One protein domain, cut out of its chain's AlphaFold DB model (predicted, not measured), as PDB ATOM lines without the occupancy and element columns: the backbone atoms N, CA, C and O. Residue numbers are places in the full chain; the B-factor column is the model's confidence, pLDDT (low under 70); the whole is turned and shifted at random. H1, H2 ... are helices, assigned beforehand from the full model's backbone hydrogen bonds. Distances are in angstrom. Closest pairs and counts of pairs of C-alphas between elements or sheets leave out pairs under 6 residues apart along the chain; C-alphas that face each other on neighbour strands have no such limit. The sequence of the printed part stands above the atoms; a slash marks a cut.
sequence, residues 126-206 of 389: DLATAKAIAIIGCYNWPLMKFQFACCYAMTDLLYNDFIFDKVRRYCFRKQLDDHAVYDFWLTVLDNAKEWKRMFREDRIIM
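Overview. This is residues 126 to 206 of the 389 residues of an uncharacterized protein of Panagrellus redivivus (UniProt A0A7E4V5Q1). Two helical hairpins, H1 with H2 and H4 with H5, are set crosswise, with H2 and H5 meeting in the middle. The short H3 packs on H2, H6 turns off the end of H5 as a corner, and a tail, residues 199 to 205, sticks out beyond H6. The printed part has 81 residues with six named helices, in the order H1 to H6, and no named strand; the class is all helix. It is compact, with a radius of gyration of the C-alphas of 13.5 A, and spans 42 by 28 by 22 A, the tail adding to the length.

Arrangement. H1, residues 126 to 137, is the longest helix by residues, and with its residues 130 to 135 alone it touches H2, residues 142 to 151. Their closest C-alphas, of Ala 134 and Lys 145, are 4.7 A apart. The two form a helical hairpin, running opposite ways at a shallow tilt of 14 degrees. H2 touches H3, residues 155 to 158, the closest C-alphas being those of Ala 149 and Leu 158 at 6.3 A. H2 also touches H5, residues 180 to 190, with C-alphas of Cys 150 and Trp 185 closest at 6.6 A; at 73 degrees they are only just about perpendicular. H2 and H5 are the hubs, touching three helices each. H5 touches H4, residues 166 to 176, the closest C-alphas being those of Leu 176 and Tyr 182 at 6.4 A. These two form a second helical hairpin, opposite ways at a shallow tilt of 16 degrees. H2 and H4 are close but not clearly touching, with the closest C-alphas, of Leu 143 and Phe 172, 6.7 A apart. H5 and H6, residues 192 to 198, only just touch, with 3 pairs of C-alphas within 8 A, and touch only at the corner; the closest C-alphas are those of Val 188 and Trp 195 at 5.6 A. H1 is apart from H3, H4, H5 and H6. Every O i to N i+4 pair is within hydrogen-bond range in H1, H2, H4 and H5; in H6 it is 2 of 3, and H3 is too short for such a pair.

Along the chain. H1 begins at C-alpha 126, (-9.533, 60.815, -20.920), and is 14.6 A long. H2 is 14.4 A, H4 15.0 A, H5 15.5 A and H6 10.4 A long; H3 has four residues. H5 begins at C-alpha 180, (-7.578, 40.502, -21.304), and H6 ends at C-alpha 198, (-3.589, 37.677, -34.035).

Size, cuts and confidence. The two C-alphas farthest apart, of Asn 140 and Asp 202, are 43.1 A apart. The printed part has no cut and no long link; H3 to H4 is short, and the other links are tight. Residues 199 to 205 stand free. The mean pLDDT of the printed part is 90.6, and no printed residue is under 70.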
ATOM      1  N   ASP A 126     -10.005  62.113 -21.399       94.00
ATOM      2  CA  ASP A 126      -9.533  60.815 -20.920       94.00
ATOM      3  C   ASP A 126      -8.084  60.534 -21.356       94.00
ATOM      4  O   ASP A 126      -7.267  60.128 -20.527       94.00
ATOM      5  N   LEU A 127      -7.727  60.811 -22.615       94.94
ATOM      6  CA  LEU A 127      -6.379  60.577 -23.133       94.94
ATOM      7  C   LEU A 127      -5.360  61.548 -22.536       94.94
ATOM      8  O   LEU A 127      -4.281  61.120 -22.116       94.94
ATOM      9  N   ALA A 128      -5.670  62.846 -22.506       95.69
ATOM     10  CA  ALA A 128      -4.762  63.844 -21.949       95.69
ATOM     11  C   ALA A 128      -4.529  63.595 -20.452       95.69
ATOM     12  O   ALA A 128      -3.386  63.612 -19.992       95.69
ATOM     13  N   THR A 129      -5.595  63.266 -19.718       96.12
ATOM     14  CA  THR A 129      -5.536  62.877 -18.304       96.12
ATOM     15  C   THR A 129      -4.697  61.620 -18.113       96.12
ATOM     16  O   THR A 129      -3.774  61.608 -17.300       96.12
ATOM     17  N   ALA A 130      -4.947  60.564 -18.891       96.06
ATOM     18  CA  ALA A 130      -4.179  59.330 -18.795       96.06
ATOM     19  C   ALA A 130      -2.690  59.557 -19.084       96.06
ATOM     20  O   ALA A 130      -1.846  58.992 -18.392       96.06
ATOM     21  N   LYS A 131      -2.349  60.398 -20.070       95.62
ATOM     22  CA  LYS A 131      -0.955  60.769 -20.367       95.62
ATOM     23  C   LYS A 131      -0.320  61.540 -19.214       95.62
ATOM     24  O   LYS A 131       0.793  61.200 -18.819       95.62
ATOM     25  N   ALA A 132      -1.019  62.527 -18.652       95.44
ATOM     26  CA  ALA A 132      -0.543  63.280 -17.494       95.44
ATOM     27  C   ALA A 132      -0.260  62.347 -16.305       95.44
ATOM     28  O   ALA A 132       0.818  62.399 -15.713       95.44
ATOM     29  N   ILE A 133      -1.173  61.416 -16.023       95.12
ATOM     30  CA  ILE A 133      -1.008  60.423 -14.959       95.12
ATOM     31  C   ILE A 133       0.148  59.469 -15.267       95.12
ATOM     32  O   ILE A 133       1.036  59.298 -14.441       95.12
ATOM     33  N   ALA A 134       0.188  58.857 -16.450       93.94
ATOM     34  CA  ALA A 134       1.201  57.859 -16.784       93.94
ATOM     35  C   ALA A 134       2.620  58.450 -16.812       93.94
ATOM     36  O   ALA A 134       3.570  57.814 -16.348       93.94
ATOM     37  N   ILE A 135       2.784  59.655 -17.359       91.06
ATOM     38  CA  ILE A 135       4.097  60.279 -17.550       91.06
ATOM     39  C   ILE A 135       4.566  60.965 -16.265       91.06
ATOM     40  O   ILE A 135       5.712  60.755 -15.869       91.06
ATOM     41  N   ILE A 136       3.689  61.742 -15.623       91.38
ATOM     42  CA  ILE A 136       4.037  62.598 -14.481       91.38
ATOM     43  C   ILE A 136       3.654  61.908 -13.167       91.38
ATOM     44  O   ILE A 136       4.516  61.654 -12.328       91.38
ATOM     45  N   GLY A 137       2.378  61.543 -13.003       88.44
ATOM     46  CA  GLY A 137       1.851  61.004 -11.742       88.44
ATOM     47  C   GLY A 137       2.407  59.630 -11.342       88.44
ATOM     48  O   GLY A 137       2.581  59.348 -10.159       88.44
ATOM     49  N   CYS A 138       2.730  58.779 -12.314       90.50
ATOM     50  CA  CYS A 138       3.175  57.399 -12.104       90.50
ATOM     51  C   CYS A 138       4.691  57.211 -12.278       90.50
ATOM     52  O   CYS A 138       5.129  56.094 -12.560       90.50
ATOM     53  N   TYR A 139       5.507  58.261 -12.115       83.81
ATOM     54  CA  TYR A 139       6.967  58.175 -12.291       83.81
ATOM     55  C   TYR A 139       7.601  57.018 -11.489       83.81
ATOM     56  O   TYR A 139       8.380  56.243 -12.042       83.81
ATOM     57  N   ASN A 140       7.175  56.827 -10.233       85.62
ATOM     58  CA  ASN A 140       7.653  55.760  -9.340       85.62
ATOM     59  C   ASN A 140       6.707  54.549  -9.242       85.62
ATOM     60  O   ASN A 140       6.876  53.707  -8.362       85.62
ATOM     61  N   TRP A 141       5.711  54.432 -10.127       90.75
ATOM     62  CA  TRP A 141       4.764  53.312 -10.119       90.75
ATOM     63  C   TRP A 141       4.688  52.622 -11.490       90.75
ATOM     64  O   TRP A 141       3.720  52.805 -12.235       90.75
ATOM     65  N   PRO A 142       5.679  51.770 -11.823       91.38
ATOM     66  CA  PRO A 142       5.796  51.162 -13.149       91.38
ATOM     67  C   PRO A 142       4.585  50.321 -13.558       91.38
ATOM     68  O   PRO A 142       4.162  50.385 -14.708       91.38
ATOM     69  N   LEU A 143       3.999  49.566 -12.620       91.50
ATOM     70  CA  LEU A 143       2.822  48.738 -12.896       91.50
ATOM     71  C   LEU A 143       1.632  49.593 -13.343       91.50
ATOM     72  O   LEU A 143       1.050  49.334 -14.389       91.50
ATOM     73  N   MET A 144       1.290  50.642 -12.595       90.81
ATOM     74  CA  MET A 144       0.138  51.471 -12.942       90.81
ATOM     75  C   MET A 144       0.388  52.290 -14.207       90.81
ATOM     76  O   MET A 144      -0.507  52.431 -15.039       90.81
ATOM     77  N   LYS A 145       1.630  52.744 -14.414       94.38
ATOM     78  CA  LYS A 145       2.069  53.341 -15.679       94.38
ATOM     79  C   LYS A 145       1.833  52.397 -16.862       94.38
ATOM     80  O   LYS A 145       1.280  52.821 -17.874       94.38
ATOM     81  N   PHE A 146       2.195  51.121 -16.716       95.00
ATOM     82  CA  PHE A 146       1.949  50.086 -17.720       95.00
ATOM     83  C   PHE A 146       0.453  49.860 -17.961       95.00
ATOM     84  O   PHE A 146       0.028  49.787 -19.112       95.00
ATOM     85  N   GLN A 147      -0.361  49.819 -16.903       94.44
ATOM     86  CA  GLN A 147      -1.809  49.640 -17.014       94.44
ATOM     87  C   GLN A 147      -2.466  50.784 -17.806       94.44
ATOM     88  O   GLN A 147      -3.222  50.522 -18.743       94.44
ATOM     89  N   PHE A 148      -2.139  52.048 -17.496       95.56
ATOM     90  CA  PHE A 148      -2.629  53.203 -18.262       95.56
ATOM     91  C   PHE A 148      -2.164  53.151 -19.718       95.56
ATOM     92  O   PHE A 148      -2.971  53.348 -20.625       95.56
ATOM     93  N   ALA A 149      -0.886  52.838 -19.949       96.56
ATOM     94  CA  ALA A 149      -0.339  52.731 -21.296       96.56
ATOM     95  C   ALA A 149      -1.071  51.667 -22.128       96.56
ATOM     96  O   ALA A 149      -1.415  51.920 -23.279       96.56
ATOM     97  N   CYS A 150      -1.374  50.518 -21.526       96.62
ATOM     98  CA  CYS A 150      -2.126  49.434 -22.146       96.62
ATOM     99  C   CYS A 150      -3.562  49.845 -22.507       96.62
ATOM    100  O   CYS A 150      -3.990  49.678 -23.651       96.62
ATOM    101  N   CYS A 151      -4.312  50.389 -21.546       96.69
ATOM    102  CA  CYS A 151      -5.719  50.749 -21.737       96.69
ATOM    103  C   CYS A 151      -5.917  51.905 -22.727       96.69
ATOM    104  O   CYS A 151      -6.924  51.937 -23.425       96.69
ATOM    105  N   TYR A 152      -4.951  52.819 -22.829       97.31
ATOM    106  CA  TYR A 152      -4.984  53.953 -23.761       97.31
ATOM    107  C   TYR A 152      -4.145  53.740 -25.026       97.31
ATOM    108  O   TYR A 152      -3.946  54.684 -25.788       97.31
ATOM    109  N   ALA A 153      -3.639  52.522 -25.248       96.56
ATOM    110  CA  ALA A 153      -2.785  52.174 -26.384       96.56
ATOM    111  C   ALA A 153      -1.635  53.178 -26.619       96.56
ATOM    112  O   ALA A 153      -1.371  53.597 -27.746       96.56
ATOM    113  N   MET A 154      -0.941  53.578 -25.548       96.25
ATOM    114  CA  MET A 154       0.211  54.485 -25.607       96.25
ATOM    115  C   MET A 154       1.446  53.737 -26.122       96.25
ATOM    116  O   MET A 154       2.352  53.405 -25.356       96.25
ATOM    117  N   THR A 155       1.469  53.445 -27.421       93.56
ATOM    118  CA  THR A 155       2.493  52.612 -28.070       93.56
ATOM    119  C   THR A 155       3.911  53.100 -27.801       93.56
ATOM    120  O   THR A 155       4.772  52.291 -27.474       93.56
ATOM    121  N   ASP A 156       4.137  54.412 -27.839       92.81
ATOM    122  CA  ASP A 156       5.462  55.005 -27.613       92.81
ATOM    123  C   ASP A 156       6.012  54.677 -26.219       92.81
ATOM    124  O   ASP A 156       7.217  54.533 -26.028       92.81
ATOM    125  N   LEU A 157       5.117  54.524 -25.238       93.25
ATOM    126  CA  LEU A 157       5.478  54.129 -23.884       93.25
ATOM    127  C   LEU A 157       5.631  52.609 -23.765       93.25
ATOM    128  O   LEU A 157       6.559  52.143 -23.111       93.25
ATOM    129  N   LEU A 158       4.731  51.844 -24.390       94.00
ATOM    130  CA  LEU A 158       4.700  50.380 -24.316       94.00
ATOM    131  C   LEU A 158       5.927  49.725 -24.960       94.00
ATOM    132  O   LEU A 158       6.460  48.773 -24.398       94.00
ATOM    133  N   TYR A 159       6.387  50.245 -26.100       91.94
ATOM    134  CA  TYR A 159       7.558  49.726 -26.818       91.94
ATOM    135  C   TYR A 159       8.896  50.257 -26.284       91.94
ATOM    136  O   TYR A 159       9.953  49.911 -26.808       91.94
ATOM    137  N   ASN A 160       8.882  51.096 -25.247       92.25
ATOM    138  CA  ASN A 160      10.105  51.612 -24.654       92.25
ATOM    139  C   ASN A 160      10.697  50.601 -23.657       92.25
ATOM    140  O   ASN A 160      10.306  50.555 -22.487       92.25
ATOM    141  N   ASP A 161      11.685  49.828 -24.111       87.62
ATOM    142  CA  ASP A 161      12.360  48.806 -23.300       87.62
ATOM    143  C   ASP A 161      13.120  49.373 -22.086       87.62
ATOM    144  O   ASP A 161      13.298  48.658 -21.103       87.62
ATOM    145  N   PHE A 162      13.508  50.656 -22.080       89.12
ATOM    146  CA  PHE A 162      14.088  51.284 -20.880       89.12
ATOM    147  C   PHE A 162      13.046  51.462 -19.766       89.12
ATOM    148  O   PHE A 162      13.364  51.437 -18.574       89.12
ATOM    149  N   ILE A 163      11.781  51.655 -20.147       89.12
ATOM    150  CA  ILE A 163      10.671  51.854 -19.213       89.12
ATOM    151  C   ILE A 163      10.076  50.504 -18.807       89.12
ATOM    152  O   ILE A 163       9.838  50.271 -17.619       89.12
ATOM    153  N   PHE A 164       9.876  49.593 -19.757       92.69
ATOM    154  CA  PHE A 164       9.261  48.290 -19.515       92.69
ATOM    155  C   PHE A 164      10.144  47.153 -20.016       92.69
ATOM    156  O   PHE A 164       9.756  46.439 -20.933       92.69
ATOM    157  N   ASP A 165      11.309  46.961 -19.400       91.56
ATOM    158  CA  ASP A 165      12.221  45.869 -19.745       91.56
ATOM    159  C   ASP A 165      11.581  44.468 -19.594       91.56
ATOM    160  O   ASP A 165      10.520  44.275 -18.989       91.56
ATOM    161  N   LYS A 166      12.261  43.449 -20.131       91.00
ATOM    162  CA  LYS A 166      11.792  42.055 -20.116       91.00
ATOM    163  C   LYS A 166      11.534  41.511 -18.702       91.00
ATOM    164  O   LYS A 166      10.613  40.716 -18.518       91.00
ATOM    165  N   VAL A 167      12.316  41.925 -17.702       91.50
ATOM    166  CA  VAL A 167      12.156  41.480 -16.307       91.50
ATOM    167  C   VAL A 167      10.893  42.095 -15.707       91.50
ATOM    168  O   VAL A 167      10.078  41.382 -15.120       91.50
ATOM    169  N   ARG A 168      10.669  43.395 -15.921       92.25
ATOM    170  CA  ARG A 168       9.448  44.100 -15.511       92.25
ATOM    171  C   ARG A 168       8.215  43.488 -16.161       92.25
ATOM    172  O   ARG A 168       7.262  43.192 -15.447       92.25
ATOM    173  N   ARG A 169       8.244  43.225 -17.473       93.06
ATOM    174  CA  ARG A 169       7.131  42.563 -18.183       93.06
ATOM    175  C   ARG A 169       6.832  41.176 -17.615       93.06
ATOM    176  O   ARG A 169       5.668  40.850 -17.391       93.06
ATOM    177  N   TYR A 170       7.863  40.394 -17.292       90.88
ATOM    178  CA  TYR A 170       7.695  39.102 -16.623       90.88
ATOM    179  C   TYR A 170       7.036  39.238 -15.238       90.88
ATOM    180  O   TYR A 170       6.119  38.483 -14.908       90.88
ATOM    181  N   CYS A 171       7.449  40.224 -14.436       90.94
ATOM    182  CA  CYS A 171       6.811  40.525 -13.153       90.94
ATOM    183  C   CYS A 171       5.356  40.984 -13.319       90.94
ATOM    184  O   CYS A 171       4.495  40.546 -12.558       90.94
ATOM    185  N   PHE A 172       5.069  41.833 -14.309       92.69
ATOM    186  CA  PHE A 172       3.715  42.303 -14.602       92.69
ATOM    187  C   PHE A 172       2.805  41.153 -15.007       92.69
ATOM    188  O   PHE A 172       1.703  41.071 -14.474       92.69
ATOM    189  N   ARG A 173       3.277  40.223 -15.848       90.12
ATOM    190  CA  ARG A 173       2.516  39.024 -16.222       90.12
ATOM    191  C   ARG A 173       2.028  38.269 -14.990       90.12
ATOM    192  O   ARG A 173       0.836  38.061 -14.843       90.12
ATOM    193  N   LYS A 174       2.908  37.991 -14.022       87.75
ATOM    194  CA  LYS A 174       2.519  37.317 -12.766       87.75
ATOM    195  C   LYS A 174       1.472  38.068 -11.938       87.75
ATOM    196  O   LYS A 174       0.794  37.454 -11.122       87.75
ATOM    197  N   GLN A 175       1.385  39.388 -12.081       86.31
ATOM    198  CA  GLN A 175       0.464  40.228 -11.313       86.31
ATOM    199  C   GLN A 175      -0.856  40.510 -12.044       86.31
ATOM    200  O   GLN A 175      -1.810  40.939 -11.395       86.31
ATOM    201  N   LEU A 176      -0.894  40.315 -13.368       87.69
ATOM    202  CA  LEU A 176      -1.942  40.808 -14.267       87.69
ATOM    203  C   LEU A 176      -2.513  39.742 -15.228       87.69
ATOM    204  O   LEU A 176      -3.389  40.097 -16.013       87.69
ATOM    205  N   ASP A 177      -2.024  38.496 -15.183       70.75
ATOM    206  CA  ASP A 177      -2.195  37.442 -16.211       70.75
ATOM    207  C   ASP A 177      -3.642  37.235 -16.692       70.75
ATOM    208  O   ASP A 177      -3.885  37.040 -17.876       70.75
ATOM    209  N   ASP A 178      -4.619  37.365 -15.793       82.44
ATOM    210  CA  ASP A 178      -6.026  37.077 -16.101       82.44
ATOM    211  C   ASP A 178      -6.755  38.215 -16.838       82.44
ATOM    212  O   ASP A 178      -7.899  38.069 -17.273       82.44
ATOM    213  N   HIS A 179      -6.135  39.388 -16.965       91.25
ATOM    214  CA  HIS A 179      -6.796  40.554 -17.533       91.25
ATOM    215  C   HIS A 179      -6.551  40.650 -19.044       91.25
ATOM    216  O   HIS A 179      -5.429  40.901 -19.490       91.25
ATOM    217  N   ALA A 180      -7.626  40.569 -19.837       93.69
ATOM    218  CA  ALA A 180      -7.578  40.502 -21.304       93.69
ATOM    219  C   ALA A 180      -6.693  41.573 -21.971       93.69
ATOM    220  O   ALA A 180      -5.961  41.280 -22.913       93.69
ATOM    221  N   VAL A 181      -6.725  42.817 -21.473       95.81
ATOM    222  CA  VAL A 181      -5.891  43.907 -22.012       95.81
ATOM    223  C   VAL A 181      -4.398  43.658 -21.785       95.81
ATOM    224  O   VAL A 181      -3.586  43.941 -22.664       95.81
ATOM    225  N   TYR A 182      -4.023  43.156 -20.609       95.06
ATOM    226  CA  TYR A 182      -2.621  43.000 -20.238       95.06
ATOM    227  C   TYR A 182      -2.039  41.724 -20.842       95.06
ATOM    228  O   TYR A 182      -0.924  41.785 -21.348       95.06
ATOM    229  N   ASP A 183      -2.797  40.621 -20.892       92.62
ATOM    230  CA  ASP A 183      -2.390  39.411 -21.626       92.62
ATOM    231  C   ASP A 183      -2.134  39.719 -23.110       92.62
ATOM    232  O   ASP A 183      -1.093  39.340 -23.661       92.62
ATOM    233  N   PHE A 184      -3.030  40.495 -23.735       94.56
ATOM    234  CA  PHE A 184      -2.858  40.972 -25.106       94.56
ATOM    235  C   PHE A 184      -1.533  41.729 -25.271       94.56
ATOM    236  O   PHE A 184      -0.662  41.285 -26.019       94.56
ATOM    237  N   TRP A 185      -1.331  42.828 -24.538       94.94
ATOM    238  CA  TRP A 185      -0.127  43.649 -24.698       94.94
ATOM    239  C   TRP A 185       1.153  42.911 -24.320       94.94
ATOM    240  O   TRP A 185       2.135  42.992 -25.051       94.94
ATOM    241  N   LEU A 186       1.167  42.159 -23.219       93.88
ATOM    242  CA  LEU A 186       2.352  41.413 -22.797       93.88
ATOM    243  C   LEU A 186       2.725  40.328 -23.810       93.88
ATOM    244  O   LEU A 186       3.909  40.100 -24.038       93.88
ATOM    245  N   THR A 187       1.748  39.670 -24.441       92.12
ATOM    246  CA  THR A 187       2.044  38.708 -25.513       92.12
ATOM    247  C   THR A 187       2.689  39.398 -26.710       92.12
ATOM    248  O   THR A 187       3.683  38.918 -27.256       92.12
ATOM    249  N   VAL A 188       2.130  40.535 -27.110       90.88
ATOM    250  CA  VAL A 188       2.601  41.312 -28.257       90.88
ATOM    251  C   VAL A 188       4.011  41.849 -28.033       90.88
ATOM    252  O   VAL A 188       4.852  41.767 -28.928       90.88
ATOM    253  N   LEU A 189       4.273  42.382 -26.840       91.06
ATOM    254  CA  LEU A 189       5.566  42.951 -26.459       91.06
ATOM    255  C   LEU A 189       6.653  41.881 -26.295       91.06
ATOM    256  O   LEU A 189       7.832  42.177 -26.473       91.06
ATOM    257  N   ASP A 190       6.282  40.642 -25.976       88.44
ATOM    258  CA  ASP A 190       7.240  39.540 -25.874       88.44
ATOM    259  C   ASP A 190       7.569  38.905 -27.229       88.44
ATOM    260  O   ASP A 190       8.674  38.386 -27.407       88.44
ATOM    261  N   ASN A 191       6.638  38.927 -28.188       87.12
ATOM    262  CA  ASN A 191       6.851  38.324 -29.497       87.12
ATOM    263  C   ASN A 191       6.128  39.077 -30.620       87.12
ATOM    264  O   ASN A 191       4.936  38.900 -30.856       87.12
ATOM    265  N   ALA A 192       6.888  39.811 -31.435       82.81
ATOM    266  CA  ALA A 192       6.347  40.531 -32.588       82.81
ATOM    267  C   ALA A 192       5.666  39.620 -33.638       82.81
ATOM    268  O   ALA A 192       4.821  40.089 -34.404       82.81
ATOM    269  N   LYS A 193       5.990  38.317 -33.694       87.88
ATOM    270  CA  LYS A 193       5.302  37.369 -34.593       87.88
ATOM    271  C   LYS A 193       3.862  37.099 -34.150       87.88
ATOM    272  O   LYS A 193       3.014  36.839 -35.003       87.88
ATOM    273  N   GLU A 194       3.578  37.199 -32.853       86.44
ATOM    274  CA  GLU A 194       2.228  37.036 -32.306       86.44
ATOM    275  C   GLU A 194       1.285  38.120 -32.806       86.44
ATOM    276  O   GLU A 194       0.151  37.820 -33.166       86.44
ATOM    277  N   TRP A 195       1.786  39.349 -32.957       84.25
ATOM    278  CA  TRP A 195       1.021  40.446 -33.546       84.25
ATOM    279  C   TRP A 195       0.458  40.072 -34.922       84.25
ATOM    280  O   TRP A 195      -0.741  40.169 -35.165       84.25
ATOM    281  N   LYS A 196       1.312  39.552 -35.813       86.25
ATOM    282  CA  LYS A 196       0.894  39.115 -37.156       86.25
ATOM    283  C   LYS A 196      -0.049  37.911 -37.116       86.25
ATOM    284  O   LYS A 196      -0.869  37.742 -38.010       86.25
ATOM    285  N   ARG A 197       0.075  37.051 -36.102       87.88
ATOM    286  CA  ARG A 197      -0.780  35.869 -35.934       87.88
ATOM    287  C   ARG A 197      -2.185  36.228 -35.448       87.88
ATOM    288  O   ARG A 197      -3.130  35.569 -35.866       87.88
ATOM    289  N   MET A 198      -2.308  37.235 -34.592       88.00
ATOM    290  CA  MET A 198      -3.589  37.677 -34.035       88.00
ATOM    291  C   MET A 198      -4.455  38.410 -35.068       88.00
ATOM    292  O   MET A 198      -5.672  38.251 -35.069       88.00
ATOM    293  N   PHE A 199      -3.823  39.168 -35.968       86.31
ATOM    294  CA  PHE A 199      -4.482  39.988 -36.992       86.31
ATOM    295  C   PHE A 199      -4.341  39.399 -38.400       86.31
ATOM    296  O   PHE A 199      -4.033  40.113 -39.352       86.31
ATOM    297  N   ARG A 200      -4.503  38.080 -38.555       85.88
ATOM    298  CA  ARG A 200      -4.428  37.488 -39.895       85.88
ATOM    299  C   ARG A 200      -5.621  37.923 -40.743       85.88
ATOM    300  O   ARG A 200      -6.769  37.818 -40.316       85.88
ATOM    301  N   GLU A 201      -5.329  38.374 -41.955       84.12
ATOM    302  CA  GLU A 201      -6.326  38.884 -42.902       84.12
ATOM    303  C   GLU A 201      -7.131  37.763 -43.582       84.12
ATOM    304  O   GLU A 201      -8.233  38.001 -44.067       84.12
ATOM    305  N   ASP A 202      -6.609  36.531 -43.579       82.69
ATOM    306  CA  ASP A 202      -7.205  35.350 -44.220       82.69
ATOM    307  C   ASP A 202      -8.438  34.799 -43.482       82.69
ATOM    308  O   ASP A 202      -9.144  33.934 -44.001       82.69
ATOM    309  N   ARG A 203      -8.714  35.282 -42.265       82.25
ATOM    310  CA  ARG A 203      -9.790  34.779 -41.406       82.25
ATOM    311  C   ARG A 203     -10.808  35.862 -41.103       82.25
ATOM    312  O   ARG A 203     -10.471  36.916 -40.579       82.25
ATOM    313  N   ILE A 204     -12.084  35.550 -41.306       76.81
ATOM    314  CA  ILE A 204     -13.189  36.386 -40.807       76.81
ATOM    315  C   ILE A 204     -13.254  36.314 -39.270       76.81
ATOM    316  O   ILE A 204     -13.539  37.305 -38.603       76.81
ATOM    317  N   ILE A 205     -12.951  35.143 -38.696       83.38
ATOM    318  CA  ILE A 205     -12.928  34.931 -37.245       83.38
ATOM    319  C   ILE A 205     -11.588  35.414 -36.687       83.38
ATOM    320  O   ILE A 205     -10.534  34.870 -37.023       83.38
ATOM    321  N   MET A 206     -11.643  36.417 -35.813       87.56
ATOM    322  CA  MET A 206     -10.462  36.954 -35.136       87.56
ATOM    323  C   MET A 206      -9.987  36.040 -34.009       87.56
ATOM    324  O   MET A 206     -10.747  35.244 -33.454       87.56
TER     325      MET A 206